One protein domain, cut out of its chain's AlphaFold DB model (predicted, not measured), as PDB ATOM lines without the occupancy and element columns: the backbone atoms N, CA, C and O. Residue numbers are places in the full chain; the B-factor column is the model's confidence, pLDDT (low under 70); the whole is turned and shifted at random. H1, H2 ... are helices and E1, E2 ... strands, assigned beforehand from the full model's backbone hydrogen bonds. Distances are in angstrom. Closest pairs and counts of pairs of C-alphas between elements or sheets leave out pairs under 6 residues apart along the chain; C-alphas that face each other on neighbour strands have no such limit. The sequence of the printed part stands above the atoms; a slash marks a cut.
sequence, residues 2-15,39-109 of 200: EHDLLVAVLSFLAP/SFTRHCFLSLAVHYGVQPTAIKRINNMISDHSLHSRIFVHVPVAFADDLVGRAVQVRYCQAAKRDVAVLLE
ATOM      1  N   GLU A   2      20.331  17.953 -27.316       32.41
ATOM      2  CA  GLU A   2      19.972  18.633 -26.071       32.41
ATOM      3  C   GLU A   2      19.849  20.118 -26.402       32.41
ATOM      4  O   GLU A   2      20.813  20.753 -26.826       32.41
ATOM      5  N   HIS A   3      18.630  20.645 -26.345       38.25
ATOM      6  CA  HIS A   3      18.417  22.075 -26.474       38.25
ATOM      7  C   HIS A   3      18.823  22.692 -25.136       38.25
ATOM      8  O   HIS A   3      18.142  22.470 -24.136       38.25
ATOM      9  N   ASP A   4      19.943  23.421 -25.114       49.72
ATOM     10  CA  ASP A   4      20.356  24.247 -23.976       49.72
ATOM     11  C   ASP A   4      19.257  25.286 -23.698       49.72
ATOM     12  O   ASP A   4      19.209  26.361 -24.300       49.72
ATOM     13  N   LEU A   5      18.323  24.933 -22.817       52.66
ATOM     14  CA  LEU A   5      17.212  25.783 -22.408       52.66
ATOM     15  C   LEU A   5      17.739  26.869 -21.468       52.66
ATOM     16  O   LEU A   5      18.196  26.588 -20.360       52.66
ATOM     17  N   LEU A   6      17.679  28.122 -21.920       61.00
ATOM     18  CA  LEU A   6      18.098  29.285 -21.139       61.00
ATOM     19  C   LEU A   6      16.876  29.960 -20.515       61.00
ATOM     20  O   LEU A   6      15.931  30.306 -21.224       61.00
ATOM     21  N   VAL A   7      16.916  30.171 -19.199       64.06
ATOM     22  CA  VAL A   7      15.847  30.847 -18.449       64.06
ATOM     23  C   VAL A   7      16.143  32.343 -18.344       64.06
ATOM     24  O   VAL A   7      17.268  32.741 -18.028       64.06
ATOM     25  N   ALA A   8      15.142  33.178 -18.620       68.00
ATOM     26  CA  ALA A   8      15.273  34.627 -18.630       68.00
ATOM     27  C   ALA A   8      13.974  35.352 -18.257       68.00
ATOM     28  O   ALA A   8      12.878  34.817 -18.381       68.00
ATOM     29  N   VAL A   9      14.102  36.614 -17.865       65.12
ATOM     30  CA  VAL A   9      13.001  37.568 -17.713       65.12
ATOM     31  C   VAL A   9      12.924  38.438 -18.968       65.12
ATOM     32  O   VAL A   9      13.952  38.798 -19.553       65.12
ATOM     33  N   LEU A  10      11.707  38.756 -19.409       62.66
ATOM     34  CA  LEU A  10      11.473  39.685 -20.511       62.66
ATOM     35  C   LEU A  10      11.487  41.127 -19.985       62.66
ATOM     36  O   LEU A  10      10.711  41.464 -19.100       62.66
ATOM     37  N   SER A  11      12.336  41.986 -20.549       56.31
ATOM     38  CA  SER A  11      12.366  43.419 -20.219       56.31
ATOM     39  C   SER A  11      11.988  44.270 -21.438       56.31
ATOM     40  O   SER A  11      12.516  44.054 -22.534       56.31
ATOM     41  N   PHE A  12      11.050  45.210 -21.258       51.44
ATOM     42  CA  PHE A  12      10.532  46.093 -22.313       51.44
ATOM     43  C   PHE A  12      11.307  47.416 -22.378       51.44
ATOM     44  O   PHE A  12      11.503  48.078 -21.361       51.44
ATOM     45  N   LEU A  13      11.699  47.834 -23.586       46.66
ATOM     46  CA  LEU A  13      12.349  49.119 -23.865       46.66
ATOM     47  C   LEU A  13      11.430  49.939 -24.783       46.66
ATOM     48  O   LEU A  13      11.417  49.730 -25.993       46.66
ATOM     49  N   ALA A  14      10.634  50.859 -24.233       33.81
ATOM     50  CA  ALA A  14       9.765  51.736 -25.027       33.81
ATOM     51  C   ALA A  14      10.139  53.221 -24.841       33.81
ATOM     52  O   ALA A  14      10.343  53.640 -23.702       33.81
ATOM     53  N   PRO A  15      10.191  54.047 -25.910       37.31
ATOM     54  CA  PRO A  15      10.316  55.497 -25.790       37.31
ATOM     55  C   PRO A  15       8.926  56.128 -25.619       37.31
ATOM     56  O   PRO A  15       8.071  55.953 -26.488       37.31
ATOM     57  N   SER A  39      16.697  59.543 -17.780       41.12
ATOM     58  CA  SER A  39      18.156  59.656 -17.912       41.12
ATOM     59  C   SER A  39      18.810  58.442 -18.587       41.12
ATOM     60  O   SER A  39      20.014  58.454 -18.845       41.12
ATOM     61  N   PHE A  40      18.029  57.412 -18.916       46.03
ATOM     62  CA  PHE A  40      18.496  56.168 -19.512       46.03
ATOM     63  C   PHE A  40      18.165  56.001 -21.002       46.03
ATOM     64  O   PHE A  40      18.132  54.894 -21.533       46.03
ATOM     65  N   THR A  41      18.079  57.108 -21.741       43.50
ATOM     66  CA  THR A  41      17.997  57.169 -23.219       43.50
ATOM     67  C   THR A  41      19.184  56.508 -23.958       43.50
ATOM     68  O   THR A  41      19.287  56.573 -25.180       43.50
ATOM     69  N   ARG A  42      20.095  55.858 -23.220       53.19
ATOM     70  CA  ARG A  42      21.225  55.053 -23.690       53.19
ATOM     71  C   ARG A  42      21.413  53.841 -22.777       53.19
ATOM     72  O   ARG A  42      22.427  53.735 -22.088       53.19
ATOM     73  N   HIS A  43      20.444  52.932 -22.722       65.25
ATOM     74  CA  HIS A  43      20.691  51.649 -22.069       65.25
ATOM     75  C   HIS A  43      21.875  50.962 -22.754       65.25
ATOM     76  O   HIS A  43      21.856  50.674 -23.948       65.25
ATOM     77  N   CYS A  44      22.938  50.755 -21.987       78.38
ATOM     78  CA  CYS A  44      24.063  49.910 -22.343       78.38
ATOM     79  C   CYS A  44      23.901  48.576 -21.615       78.38
ATOM     80  O   CYS A  44      23.218  48.491 -20.588       78.38
ATOM     81  N   PHE A  45      24.555  47.521 -22.095       82.81
ATOM     82  CA  PHE A  45      24.449  46.222 -21.420       82.81
ATOM     83  C   PHE A  45      24.961  46.266 -19.982       82.81
ATOM     84  O   PHE A  45      24.533  45.463 -19.164       82.81
ATOM     85  N   LEU A  46      25.856  47.207 -19.673       84.62
ATOM     86  CA  LEU A  46      26.386  47.401 -18.329       84.62
ATOM     87  C   LEU A  46      25.318  47.917 -17.356       84.62
ATOM     88  O   LEU A  46      25.260  47.470 -16.219       84.62
ATOM     89  N   SER A  47      24.444  48.814 -17.811       82.19
ATOM     90  CA  SER A  47      23.326  49.305 -17.004       82.19
ATOM     91  C   SER A  47      22.322  48.197 -16.703       82.19
ATOM     92  O   SER A  47      21.946  48.022 -15.547       82.19
ATOM     93  N   LEU A  48      21.948  47.412 -17.718       77.94
ATOM     94  CA  LEU A  48      21.056  46.265 -17.539       77.94
ATOM     95  C   LEU A  48      21.686  45.224 -16.607       77.94
ATOM     96  O   LEU A  48      21.038  44.724 -15.698       77.94
ATOM     97  N   ALA A  49      22.974  44.948 -16.784       82.69
ATOM     98  CA  ALA A  49      23.730  44.051 -15.922       82.69
ATOM     99  C   ALA A  49      23.703  44.472 -14.449       82.69
ATOM    100  O   ALA A  49      23.439  43.640 -13.588       82.69
ATOM    101  N   VAL A  50      23.929  45.757 -14.158       82.50
ATOM    102  CA  VAL A  50      23.860  46.281 -12.785       82.50
ATOM    103  C   VAL A  50      22.437  46.201 -12.237       82.50
ATOM    104  O   VAL A  50      22.258  45.794 -11.096       82.50
ATOM    105  N   HIS A  51      21.437  46.548 -13.049       79.50
ATOM    106  CA  HIS A  51      20.036  46.536 -12.633       79.50
ATOM    107  C   HIS A  51      19.553  45.137 -12.237       79.50
ATOM    108  O   HIS A  51      18.880  44.973 -11.226       79.50
ATOM    109  N   TYR A  52      19.918  44.129 -13.026       75.44
ATOM    110  CA  TYR A  52      19.466  42.753 -12.833       75.44
ATOM    111  C   TYR A  52      20.489  41.863 -12.117       75.44
ATOM    112  O   TYR A  52      20.256  40.672 -11.955       75.44
ATOM    113  N   GLY A  53      21.632  42.415 -11.696       79.56
ATOM    114  CA  GLY A  53      22.678  41.661 -11.001       79.56
ATOM    115  C   GLY A  53      23.335  40.565 -11.848       79.56
ATOM    116  O   GLY A  53      23.802  39.567 -11.307       79.56
ATOM    117  N   VAL A  54      23.382  40.725 -13.174       81.31
ATOM    118  CA  VAL A  54      23.906  39.714 -14.110       81.31
ATOM    119  C   VAL A  54      25.111  40.216 -14.892       81.31
ATOM    120  O   VAL A  54      25.350  41.412 -15.007       81.31
ATOM    121  N   GLN A  55      25.879  39.309 -15.495       84.94
ATOM    122  CA  GLN A  55      27.017  39.706 -16.322       84.94
ATOM    123  C   GLN A  55      26.545  40.285 -17.678       84.94
ATOM    124  O   GLN A  55      25.726  39.655 -18.355       84.94
ATOM    125  N   PRO A  56      27.108  41.412 -18.167       86.44
ATOM    126  CA  PRO A  56      26.739  41.983 -19.471       86.44
ATOM    127  C   PRO A  56      26.922  40.999 -20.635       86.44
ATOM    128  O   PRO A  56      26.164  41.002 -21.603       86.44
ATOM    129  N   THR A  57      27.933  40.133 -20.541       89.38
ATOM    130  CA  THR A  57      28.215  39.074 -21.517       89.38
ATOM    131  C   THR A  57      27.109  38.023 -21.558       89.38
ATOM    132  O   THR A  57      26.820  37.508 -22.633       89.38
ATOM    133  N   ALA A  58      26.457  37.729 -20.431       85.25
ATOM    134  CA  ALA A  58      25.343  36.791 -20.375       85.25
ATOM    135  C   ALA A  58      24.120  37.355 -21.116       85.25
ATOM    136  O   ALA A  58      23.551  36.667 -21.963       85.25
ATOM    137  N   ILE A  59      23.803  38.641 -20.907       84.88
ATOM    138  CA  ILE A  59      22.733  39.343 -21.641       84.88
ATOM    139  C   ILE A  59      23.041  39.382 -23.149       84.88
ATOM    140  O   ILE A  59      22.181  39.103 -23.985       84.88
ATOM    141  N   LYS A  60      24.288  39.684 -23.530       89.62
ATOM    142  CA  LYS A  60      24.721  39.668 -24.937       89.62
ATOM    143  C   LYS A  60      24.555  38.287 -25.569       89.62
ATOM    144  O   LYS A  60      23.968  38.157 -26.644       89.62
ATOM    145  N   ARG A  61      25.018  37.245 -24.875       88.38
ATOM    146  CA  ARG A  61      24.966  35.859 -25.352       88.38
ATOM    147  C   ARG A  61      23.543  35.357 -25.525       88.38
ATOM    148  O   ARG A  61      23.288  34.724 -26.546       88.38
ATOM    149  N   ILE A  62      22.639  35.617 -24.577       85.94
ATOM    150  CA  ILE A  62      21.260  35.110 -24.647       85.94
ATOM    151  C   ILE A  62      20.457  35.773 -25.771       85.94
ATOM    152  O   ILE A  62      19.690  35.098 -26.443       85.94
ATOM    153  N   ASN A  63      20.709  37.052 -26.060       85.44
ATOM    154  CA  ASN A  63      19.989  37.797 -27.099       85.44
ATOM    155  C   ASN A  63      20.651  37.769 -28.482       85.44
ATOM    156  O   ASN A  63      20.184  38.450 -29.395       85.44
ATOM    157  N   ASN A  64      21.755  37.032 -28.644       88.81
ATOM    158  CA  ASN A  64      22.565  37.055 -29.864       88.81
ATOM    159  C   ASN A  64      23.006  38.485 -30.258       88.81
ATOM    160  O   ASN A  64      22.871  38.910 -31.405       88.81
ATOM    161  N   MET A  65      23.496  39.252 -29.281       86.81
ATOM    162  CA  MET A  65      23.966  40.624 -29.473       86.81
ATOM    163  C   MET A  65      25.460  40.742 -29.183       86.81
ATOM    164  O   MET A  65      25.997  40.068 -28.309       86.81
ATOM    165  N   ILE A  66      26.132  41.635 -29.910       85.62
ATOM    166  CA  ILE A  66      27.579  41.876 -29.780       85.62
ATOM    167  C   ILE A  66      27.831  43.295 -29.254       85.62
ATOM    168  O   ILE A  66      28.611  43.503 -28.318       85.62
ATOM    169  N   SER A  67      27.122  44.276 -29.819       87.81
ATOM    170  CA  SER A  67      27.301  45.699 -29.531       87.81
ATOM    171  C   SER A  67      26.108  46.306 -28.809       87.81
ATOM    172  O   SER A  67      24.968  45.943 -29.076       87.81
ATOM    173  N   ASP A  68      26.370  47.297 -27.968       83.69
ATOM    174  CA  ASP A  68      25.368  48.053 -27.211       83.69
ATOM    175  C   ASP A  68      24.396  48.812 -28.131       83.69
ATOM    176  O   ASP A  68      23.223  48.978 -27.810       83.69
ATOM    177  N   HIS A  69      24.831  49.171 -29.343       81.44
ATOM    178  CA  HIS A  69      23.957  49.751 -30.365       81.44
ATOM    179  C   HIS A  69      22.809  48.823 -30.774       81.44
ATOM    180  O   HIS A  69      21.732  49.309 -31.107       81.44
ATOM    181  N   SER A  70      22.999  47.503 -30.686       80.56
ATOM    182  CA  SER A  70      21.972  46.516 -31.030       80.56
ATOM    183  C   SER A  70      20.742  46.598 -30.122       80.56
ATOM    184  O   SER A  70      19.662  46.210 -30.556       80.56
ATOM    185  N   LEU A  71      20.861  47.165 -28.915       78.75
ATOM    186  CA  LEU A  71      19.720  47.390 -28.022       78.75
ATOM    187  C   LEU A  71      18.673  48.323 -28.642       78.75
ATOM    188  O   LEU A  71      17.484  48.112 -28.459       78.75
ATOM    189  N   HIS A  72      19.100  49.295 -29.449       74.94
ATOM    190  CA  HIS A  72      18.203  50.271 -30.077       74.94
ATOM    191  C   HIS A  72      17.377  49.670 -31.221       74.94
ATOM    192  O   HIS A  72      16.376  50.244 -31.632       74.94
ATOM    193  N   SER A  73      17.804  48.522 -31.756       72.94
ATOM    194  CA  SER A  73      17.055  47.782 -32.779       72.94
ATOM    195  C   SER A  73      16.077  46.761 -32.197       72.94
ATOM    196  O   SER A  73      15.422  46.057 -32.962       72.94
ATOM    197  N   ARG A  74      15.999  46.641 -30.867       74.12
ATOM    198  CA  ARG A  74      15.181  45.642 -30.179       74.12
ATOM    199  C   ARG A  74      14.027  46.304 -29.446       74.12
ATOM    200  O   ARG A  74      14.203  47.343 -28.821       74.12
ATOM    201  N   ILE A  75      12.864  45.659 -29.491       72.88
ATOM    202  CA  ILE A  75      11.698  46.052 -28.683       72.88
ATOM    203  C   ILE A  75      11.831  45.511 -27.249       72.88
ATOM    204  O   ILE A  75      11.423  46.159 -26.285       72.88
ATOM    205  N   PHE A  76      12.426  44.327 -27.100       76.25
ATOM    206  CA  PHE A  76      12.623  43.661 -25.817       76.25
ATOM    207  C   PHE A  76      13.990  42.985 -25.747       76.25
ATOM    208  O   PHE A  76      14.624  42.679 -26.761       76.25
ATOM    209  N   VAL A  77      14.438  42.737 -24.521       81.81
ATOM    210  CA  VAL A  77      15.698  42.055 -24.232       81.81
ATOM    211  C   VAL A  77      15.441  40.999 -23.169       81.81
ATOM    212  O   VAL A  77      14.811  41.265 -22.144       81.81
ATOM    213  N   HIS A  78      15.944  39.793 -23.409       83.81
ATOM    214  CA  HIS A  78      15.939  38.717 -22.430       83.81
ATOM    215  C   HIS A  78      17.092  38.908 -21.452       83.81
ATOM    216  O   HIS A  78      18.251  39.013 -21.858       83.81
ATOM    217  N   VAL A  79      16.793  38.928 -20.163       85.00
ATOM    218  CA  VAL A  79      17.810  39.043 -19.120       85.00
ATOM    219  C   VAL A  79      17.844  37.734 -18.341       85.00
ATOM    220  O   VAL A  79      16.791  37.294 -17.890       85.00
ATOM    221  N   PRO A  80      19.003  37.068 -18.209       84.38
ATOM    222  CA  PRO A  80      19.074  35.825 -17.453       84.38
ATOM    223  C   PRO A  80      18.689  36.064 -15.990       84.38
ATOM    224  O   PRO A  80      18.872  37.161 -15.466       84.38
ATOM    225  N   VAL A  81      18.175  35.032 -15.333       81.00
ATOM    226  CA  VAL A  81      17.908  35.083 -13.891       81.00
ATOM    227  C   VAL A  81      19.224  34.888 -13.138       81.00
ATOM    228  O   VAL A  81      20.013  34.011 -13.492       81.00
ATOM    229  N   ALA A  82      19.490  35.732 -12.138       74.38
ATOM    230  CA  ALA A  82      20.759  35.729 -11.410       74.38
ATOM    231  C   ALA A  82      20.890  34.533 -10.451       74.38
ATOM    232  O   ALA A  82      21.971  33.949 -10.356       74.38
ATOM    233  N   PHE A  83      19.801  34.147  -9.776       74.19
ATOM    234  CA  PHE A  83      19.797  33.081  -8.776       74.19
ATOM    235  C   PHE A  83      18.817  31.967  -9.147       74.19
ATOM    236  O   PHE A  83      17.683  32.216  -9.544       74.19
ATOM    237  N   ALA A  84      19.253  30.714  -9.005       73.75
ATOM    238  CA  ALA A  84      18.407  29.553  -9.285       73.75
ATOM    239  C   ALA A  84      17.233  29.433  -8.299       73.75
ATOM    240  O   ALA A  84      16.173  28.934  -8.670       73.75
ATOM    241  N   ASP A  85      17.406  29.931  -7.073       75.69
ATOM    242  CA  ASP A  85      16.373  29.923  -6.035       75.69
ATOM    243  C   ASP A  85      15.150  30.763  -6.435       75.69
ATOM    244  O   ASP A  85      14.023  30.397  -6.105       75.69
ATOM    245  N   ASP A  86      15.347  31.810  -7.246       71.81
ATOM    246  CA  ASP A  86      14.268  32.656  -7.774       71.81
ATOM    247  C   ASP A  86      13.353  31.902  -8.758       71.81
ATOM    248  O   ASP A  86      12.255  32.362  -9.075       71.81
ATOM    249  N   LEU A  87      13.793  30.741  -9.257       72.75
ATOM    250  CA  LEU A  87      13.025  29.892 -10.170       72.75
ATOM    251  C   LEU A  87      12.175  28.848  -9.435       72.75
ATOM    252  O   LEU A  87      11.266  28.267 -10.031       72.75
ATOM    253  N   VAL A  88      12.467  28.564  -8.163       76.50
ATOM    254  CA  VAL A  88      11.835  27.456  -7.440       76.50
ATOM    255  C   VAL A  88      10.362  27.773  -7.190       76.50
ATOM    256  O   VAL A  88      10.016  28.731  -6.506       76.50
ATOM    257  N   GLY A  89       9.477  26.943  -7.746       73.06
ATOM    258  CA  GLY A  89       8.027  27.084  -7.584       73.06
ATOM    259  C   GLY A  89       7.375  28.139  -8.482       73.06
ATOM    260  O   GLY A  89       6.165  28.322  -8.381       73.06
ATOM    261  N   ARG A  90       8.132  28.794  -9.376       74.19
ATOM    262  CA  ARG A  90       7.592  29.765 -10.339       74.19
ATOM    263  C   ARG A  90       7.229  29.119 -11.671       74.19
ATOM    264  O   ARG A  90       7.886  28.183 -12.131       74.19
ATOM    265  N   ALA A  91       6.182  29.636 -12.308       75.56
ATOM    266  CA  ALA A  91       5.769  29.194 -13.633       75.56
ATOM    267  C   ALA A  91       6.686  29.785 -14.716       75.56
ATOM    268  O   ALA A  91       7.026  30.969 -14.703       75.56
ATOM    269  N   VAL A  92       7.070  28.952 -15.682       76.38
ATOM    270  CA  VAL A  92       7.928  29.342 -16.805       76.38
ATOM    271  C   VAL A  92       7.265  28.912 -18.104       76.38
ATOM    272  O   VAL A  92       6.723  27.811 -18.196       76.38
ATOM    273  N   GLN A  93       7.344  29.759 -19.128       77.50
ATOM    274  CA  GLN A  93       6.877  29.434 -20.469       77.50
ATOM    275  C   GLN A  93       8.037  29.374 -21.457       77.50
ATOM    276  O   GLN A  93       8.785  30.335 -21.614       77.50
ATOM    277  N   VAL A  94       8.162  28.258 -22.175       77.62
ATOM    278  CA  VAL A  94       9.144  28.118 -23.257       77.62
ATOM    279  C   VAL A  94       8.611  28.797 -24.514       77.62
ATOM    280  O   VAL A  94       7.495  28.520 -24.950       77.62
ATOM    281  N   ARG A  95       9.406  29.698 -25.095       76.06
ATOM    282  CA  ARG A  95       9.061  30.444 -26.308       76.06
ATOM    283  C   ARG A  95      10.266  30.548 -27.232       76.06
ATOM    284  O   ARG A  95      11.387  30.783 -26.783       76.06
ATOM    285  N   TYR A  96      10.023  30.450 -28.534       80.44
ATOM    286  CA  TYR A  96      11.053  30.723 -29.530       80.44
ATOM    287  C   TYR A  96      11.186  32.230 -29.754       80.44
ATOM    288  O   TYR A  96      10.222  32.917 -30.099       80.44
ATOM    289  N   CYS A  97      12.396  32.747 -29.590       76.50
ATOM    290  CA  CYS A  97      12.716  34.138 -29.856       76.50
ATOM    291  C   CYS A  97      13.285  34.276 -31.274       76.50
ATOM    292  O   CYS A  97      14.402  33.832 -31.547       76.50
ATOM    293  N   GLN A  98      12.552  34.933 -32.181       78.69
ATOM    294  CA  GLN A  98      13.017  35.171 -33.559       78.69
ATOM    295  C   GLN A  98      14.272  36.053 -33.596       78.69
ATOM    296  O   GLN A  98      15.208  35.799 -34.356       78.69
ATOM    297  N   ALA A  99      14.314  37.053 -32.717       77.00
ATOM    298  CA  ALA A  99      15.422  37.974 -32.538       77.00
ATOM    299  C   ALA A  99      16.737  37.276 -32.152       77.00
ATOM    300  O   ALA A  99      17.783  37.536 -32.757       77.00
ATOM    301  N   ALA A 100      16.675  36.389 -31.156       80.81
ATOM    302  CA  ALA A 100      17.820  35.656 -30.615       80.81
ATOM    303  C   ALA A 100      18.075  34.302 -31.311       80.81
ATOM    304  O   ALA A 100      19.115  33.680 -31.062       80.81
ATOM    305  N   LYS A 101      17.143  33.875 -32.176       84.00
ATOM    306  CA  LYS A 101      17.119  32.606 -32.922       84.00
ATOM    307  C   LYS A 101      17.300  31.375 -32.033       84.00
ATOM    308  O   LYS A 101      18.122  30.510 -32.327       84.00
ATOM    309  N   ARG A 102      16.588  31.341 -30.907       82.31
ATOM    310  CA  ARG A 102      16.678  30.256 -29.920       82.31
ATOM    311  C   ARG A 102      15.427  30.160 -29.063       82.31
ATOM    312  O   ARG A 102      14.694  31.142 -28.933       82.31
ATOM    313  N   ASP A 103      15.262  29.006 -28.433       78.50
ATOM    314  CA  ASP A 103      14.255  28.786 -27.404       78.50
ATOM    315  C   ASP A 103      14.707  29.404 -26.078       78.50
ATOM    316  O   ASP A 103      15.845  29.223 -25.637       78.50
ATOM    317  N   VAL A 104      13.814  30.170 -25.461       76.69
ATOM    318  CA  VAL A 104      14.031  30.848 -24.183       76.69
ATOM    319  C   VAL A 104      12.868  30.512 -23.263       76.69
ATOM    320  O   VAL A 104      11.706  30.581 -23.659       76.69
ATOM    321  N   ALA A 105      13.181  30.152 -22.025       78.31
ATOM    322  CA  ALA A 105      12.193  29.943 -20.984       78.31
ATOM    323  C   ALA A 105      11.965  31.281 -20.263       78.31
ATOM    324  O   ALA A 105      12.876  31.801 -19.621       78.31
ATOM    325  N   VAL A 106      10.781  31.869 -20.415       77.31
ATOM    326  CA  VAL A 106      10.432  33.166 -19.831       77.31
ATOM    327  C   VAL A 106       9.680  32.959 -18.524       77.31
ATOM    328  O   VAL A 106       8.692  32.223 -18.496       77.31
ATOM    329  N   LEU A 107      10.151  33.593 -17.452       75.19
ATOM    330  CA  LEU A 107       9.476  33.575 -16.156       75.19
ATOM    331  C   LEU A 107       8.163  34.368 -16.236       75.19
ATOM    332  O   LEU A 107       8.169  35.514 -16.687       75.19
ATOM    333  N   LEU A 108       7.058  33.761 -15.806       67.56
ATOM    334  CA  LEU A 108       5.774  34.443 -15.643       67.56
ATOM    335  C   LEU A 108       5.740  35.052 -14.238       67.56
ATOM    336  O   LEU A 108       6.097  34.377 -13.270       67.56
ATOM    337  N   GLU A 109       5.344  36.317 -14.108       64.62
ATOM    338  CA  GLU A 109       5.083  36.885 -12.784       64.62
ATOM    339  C   GLU A 109       3.764  36.335 -12.222       64.62
ATOM    340  O   GLU A 109       2.821  36.053 -12.968       64.62
TER     341      GLU A 109
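Overview. This is residues 2 to 15 and 39 to 109 of the 200 residues of the protein "F-box protein" of Monoraphidium neglectum (UniProt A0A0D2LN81). A strongly twisted, curled sheet of four strands has three helices at its E2 end: H2 packs across edge strand E2, H1 meets H2 at a right angle, and H3 is near H1. The hairpin E3 and E4 makes the other end of the sheet, and the short helix H4 grazes the sheet. The printed part has 85 residues with four named helices and four named strands, in the order E1 H1 H2 H3 E2 H4 E3 E4; the class is mixed, helices and strands. The sheet runs E2 E1 E4 E3 and is mixed, with E1 and E4 parallel and the other neighbours antiparallel. The whole is compact, with a radius of gyration of the C-alphas of 12.6 A and spans of 36 by 24 by 23 A.

Along the chain. Find C-alpha 6 at (18.098, 29.285, -21.139); there E1 begins and runs over residues 6 to 12 for 18.5 A. After the cut look for H1, residues 45 to 52, 10.5 A, starting at C-alpha 45 at (24.449, 46.222, -21.420). Next come H2, residues 56 to 62, 10.2 A, and H3, residues 68 to 73, 10.0 A. E2 spans residues 76 to 80, 13.2 A, and H4 residues 84 to 87, 5.5 A. E3, residues 92 to 97, measures 14.7 A, and E4, residues 102 to 107, 15.9 A, ends at C-alpha 107 at (9.476, 33.575, -16.156).

Arrangement. Start at E1, whose pairing is staggered: its residues 6 to 8 pair with E4 and its residues 8 to 12 with E2. Look for N 8 and O 105, 2.8 A apart, between E1 and E4, and N 9 and O 79, 2.8 A, between E2 and E1. In the hairpin E3 and E4, N 104 and O 95 are 2.8 A apart. E2, H4 and E3 form a split strand-helix-strand unit, two strands running the same way with E1 and E4 between them, and its crossover is right-handed. H2 is on the sheet at a height over the sheet of 8.4 A, over E2 and across the strands, at 80 degrees to E2 on the local plane; their closest C-alphas, Ile 59 and Val 79, are 5.5 A apart. H1 touches H2, about perpendicular at 90 degrees, with the C-alphas of Ala 49 and Pro 56 closest at 5.1 A; H1 only grazes the sheet with its residues 48 to 52. H3 is not on the sheet; it is close to H1 but not clearly touching, the closest C-alphas being Phe 45 and Asp 68, 6.1 A. H4 only grazes the sheet with its residues 84 to 87, and is only just on it, with 5 pairs of C-alphas within 10 A. In H1 and H2 every O i to N i+4 pair is within hydrogen-bond range; in H3 0 of 2 are, but 3 of 3 O i to N i+3 pairs, and H4 is too short for an O i to N i+4 pair.

Size, cuts and confidence. The two C-alphas farthest apart are those of Glu 2 and Ser 39, 41.9 A. Residues 16 to 38 are not printed, and C-alphas 15 and 39 are 11.9 A apart across that cut. Of the links that are printed whole, each is tight. The mean pLDDT of the printed part is 73.2; look for values under 70 at residues 2 to 15, 39 to 43 and 108 to 109.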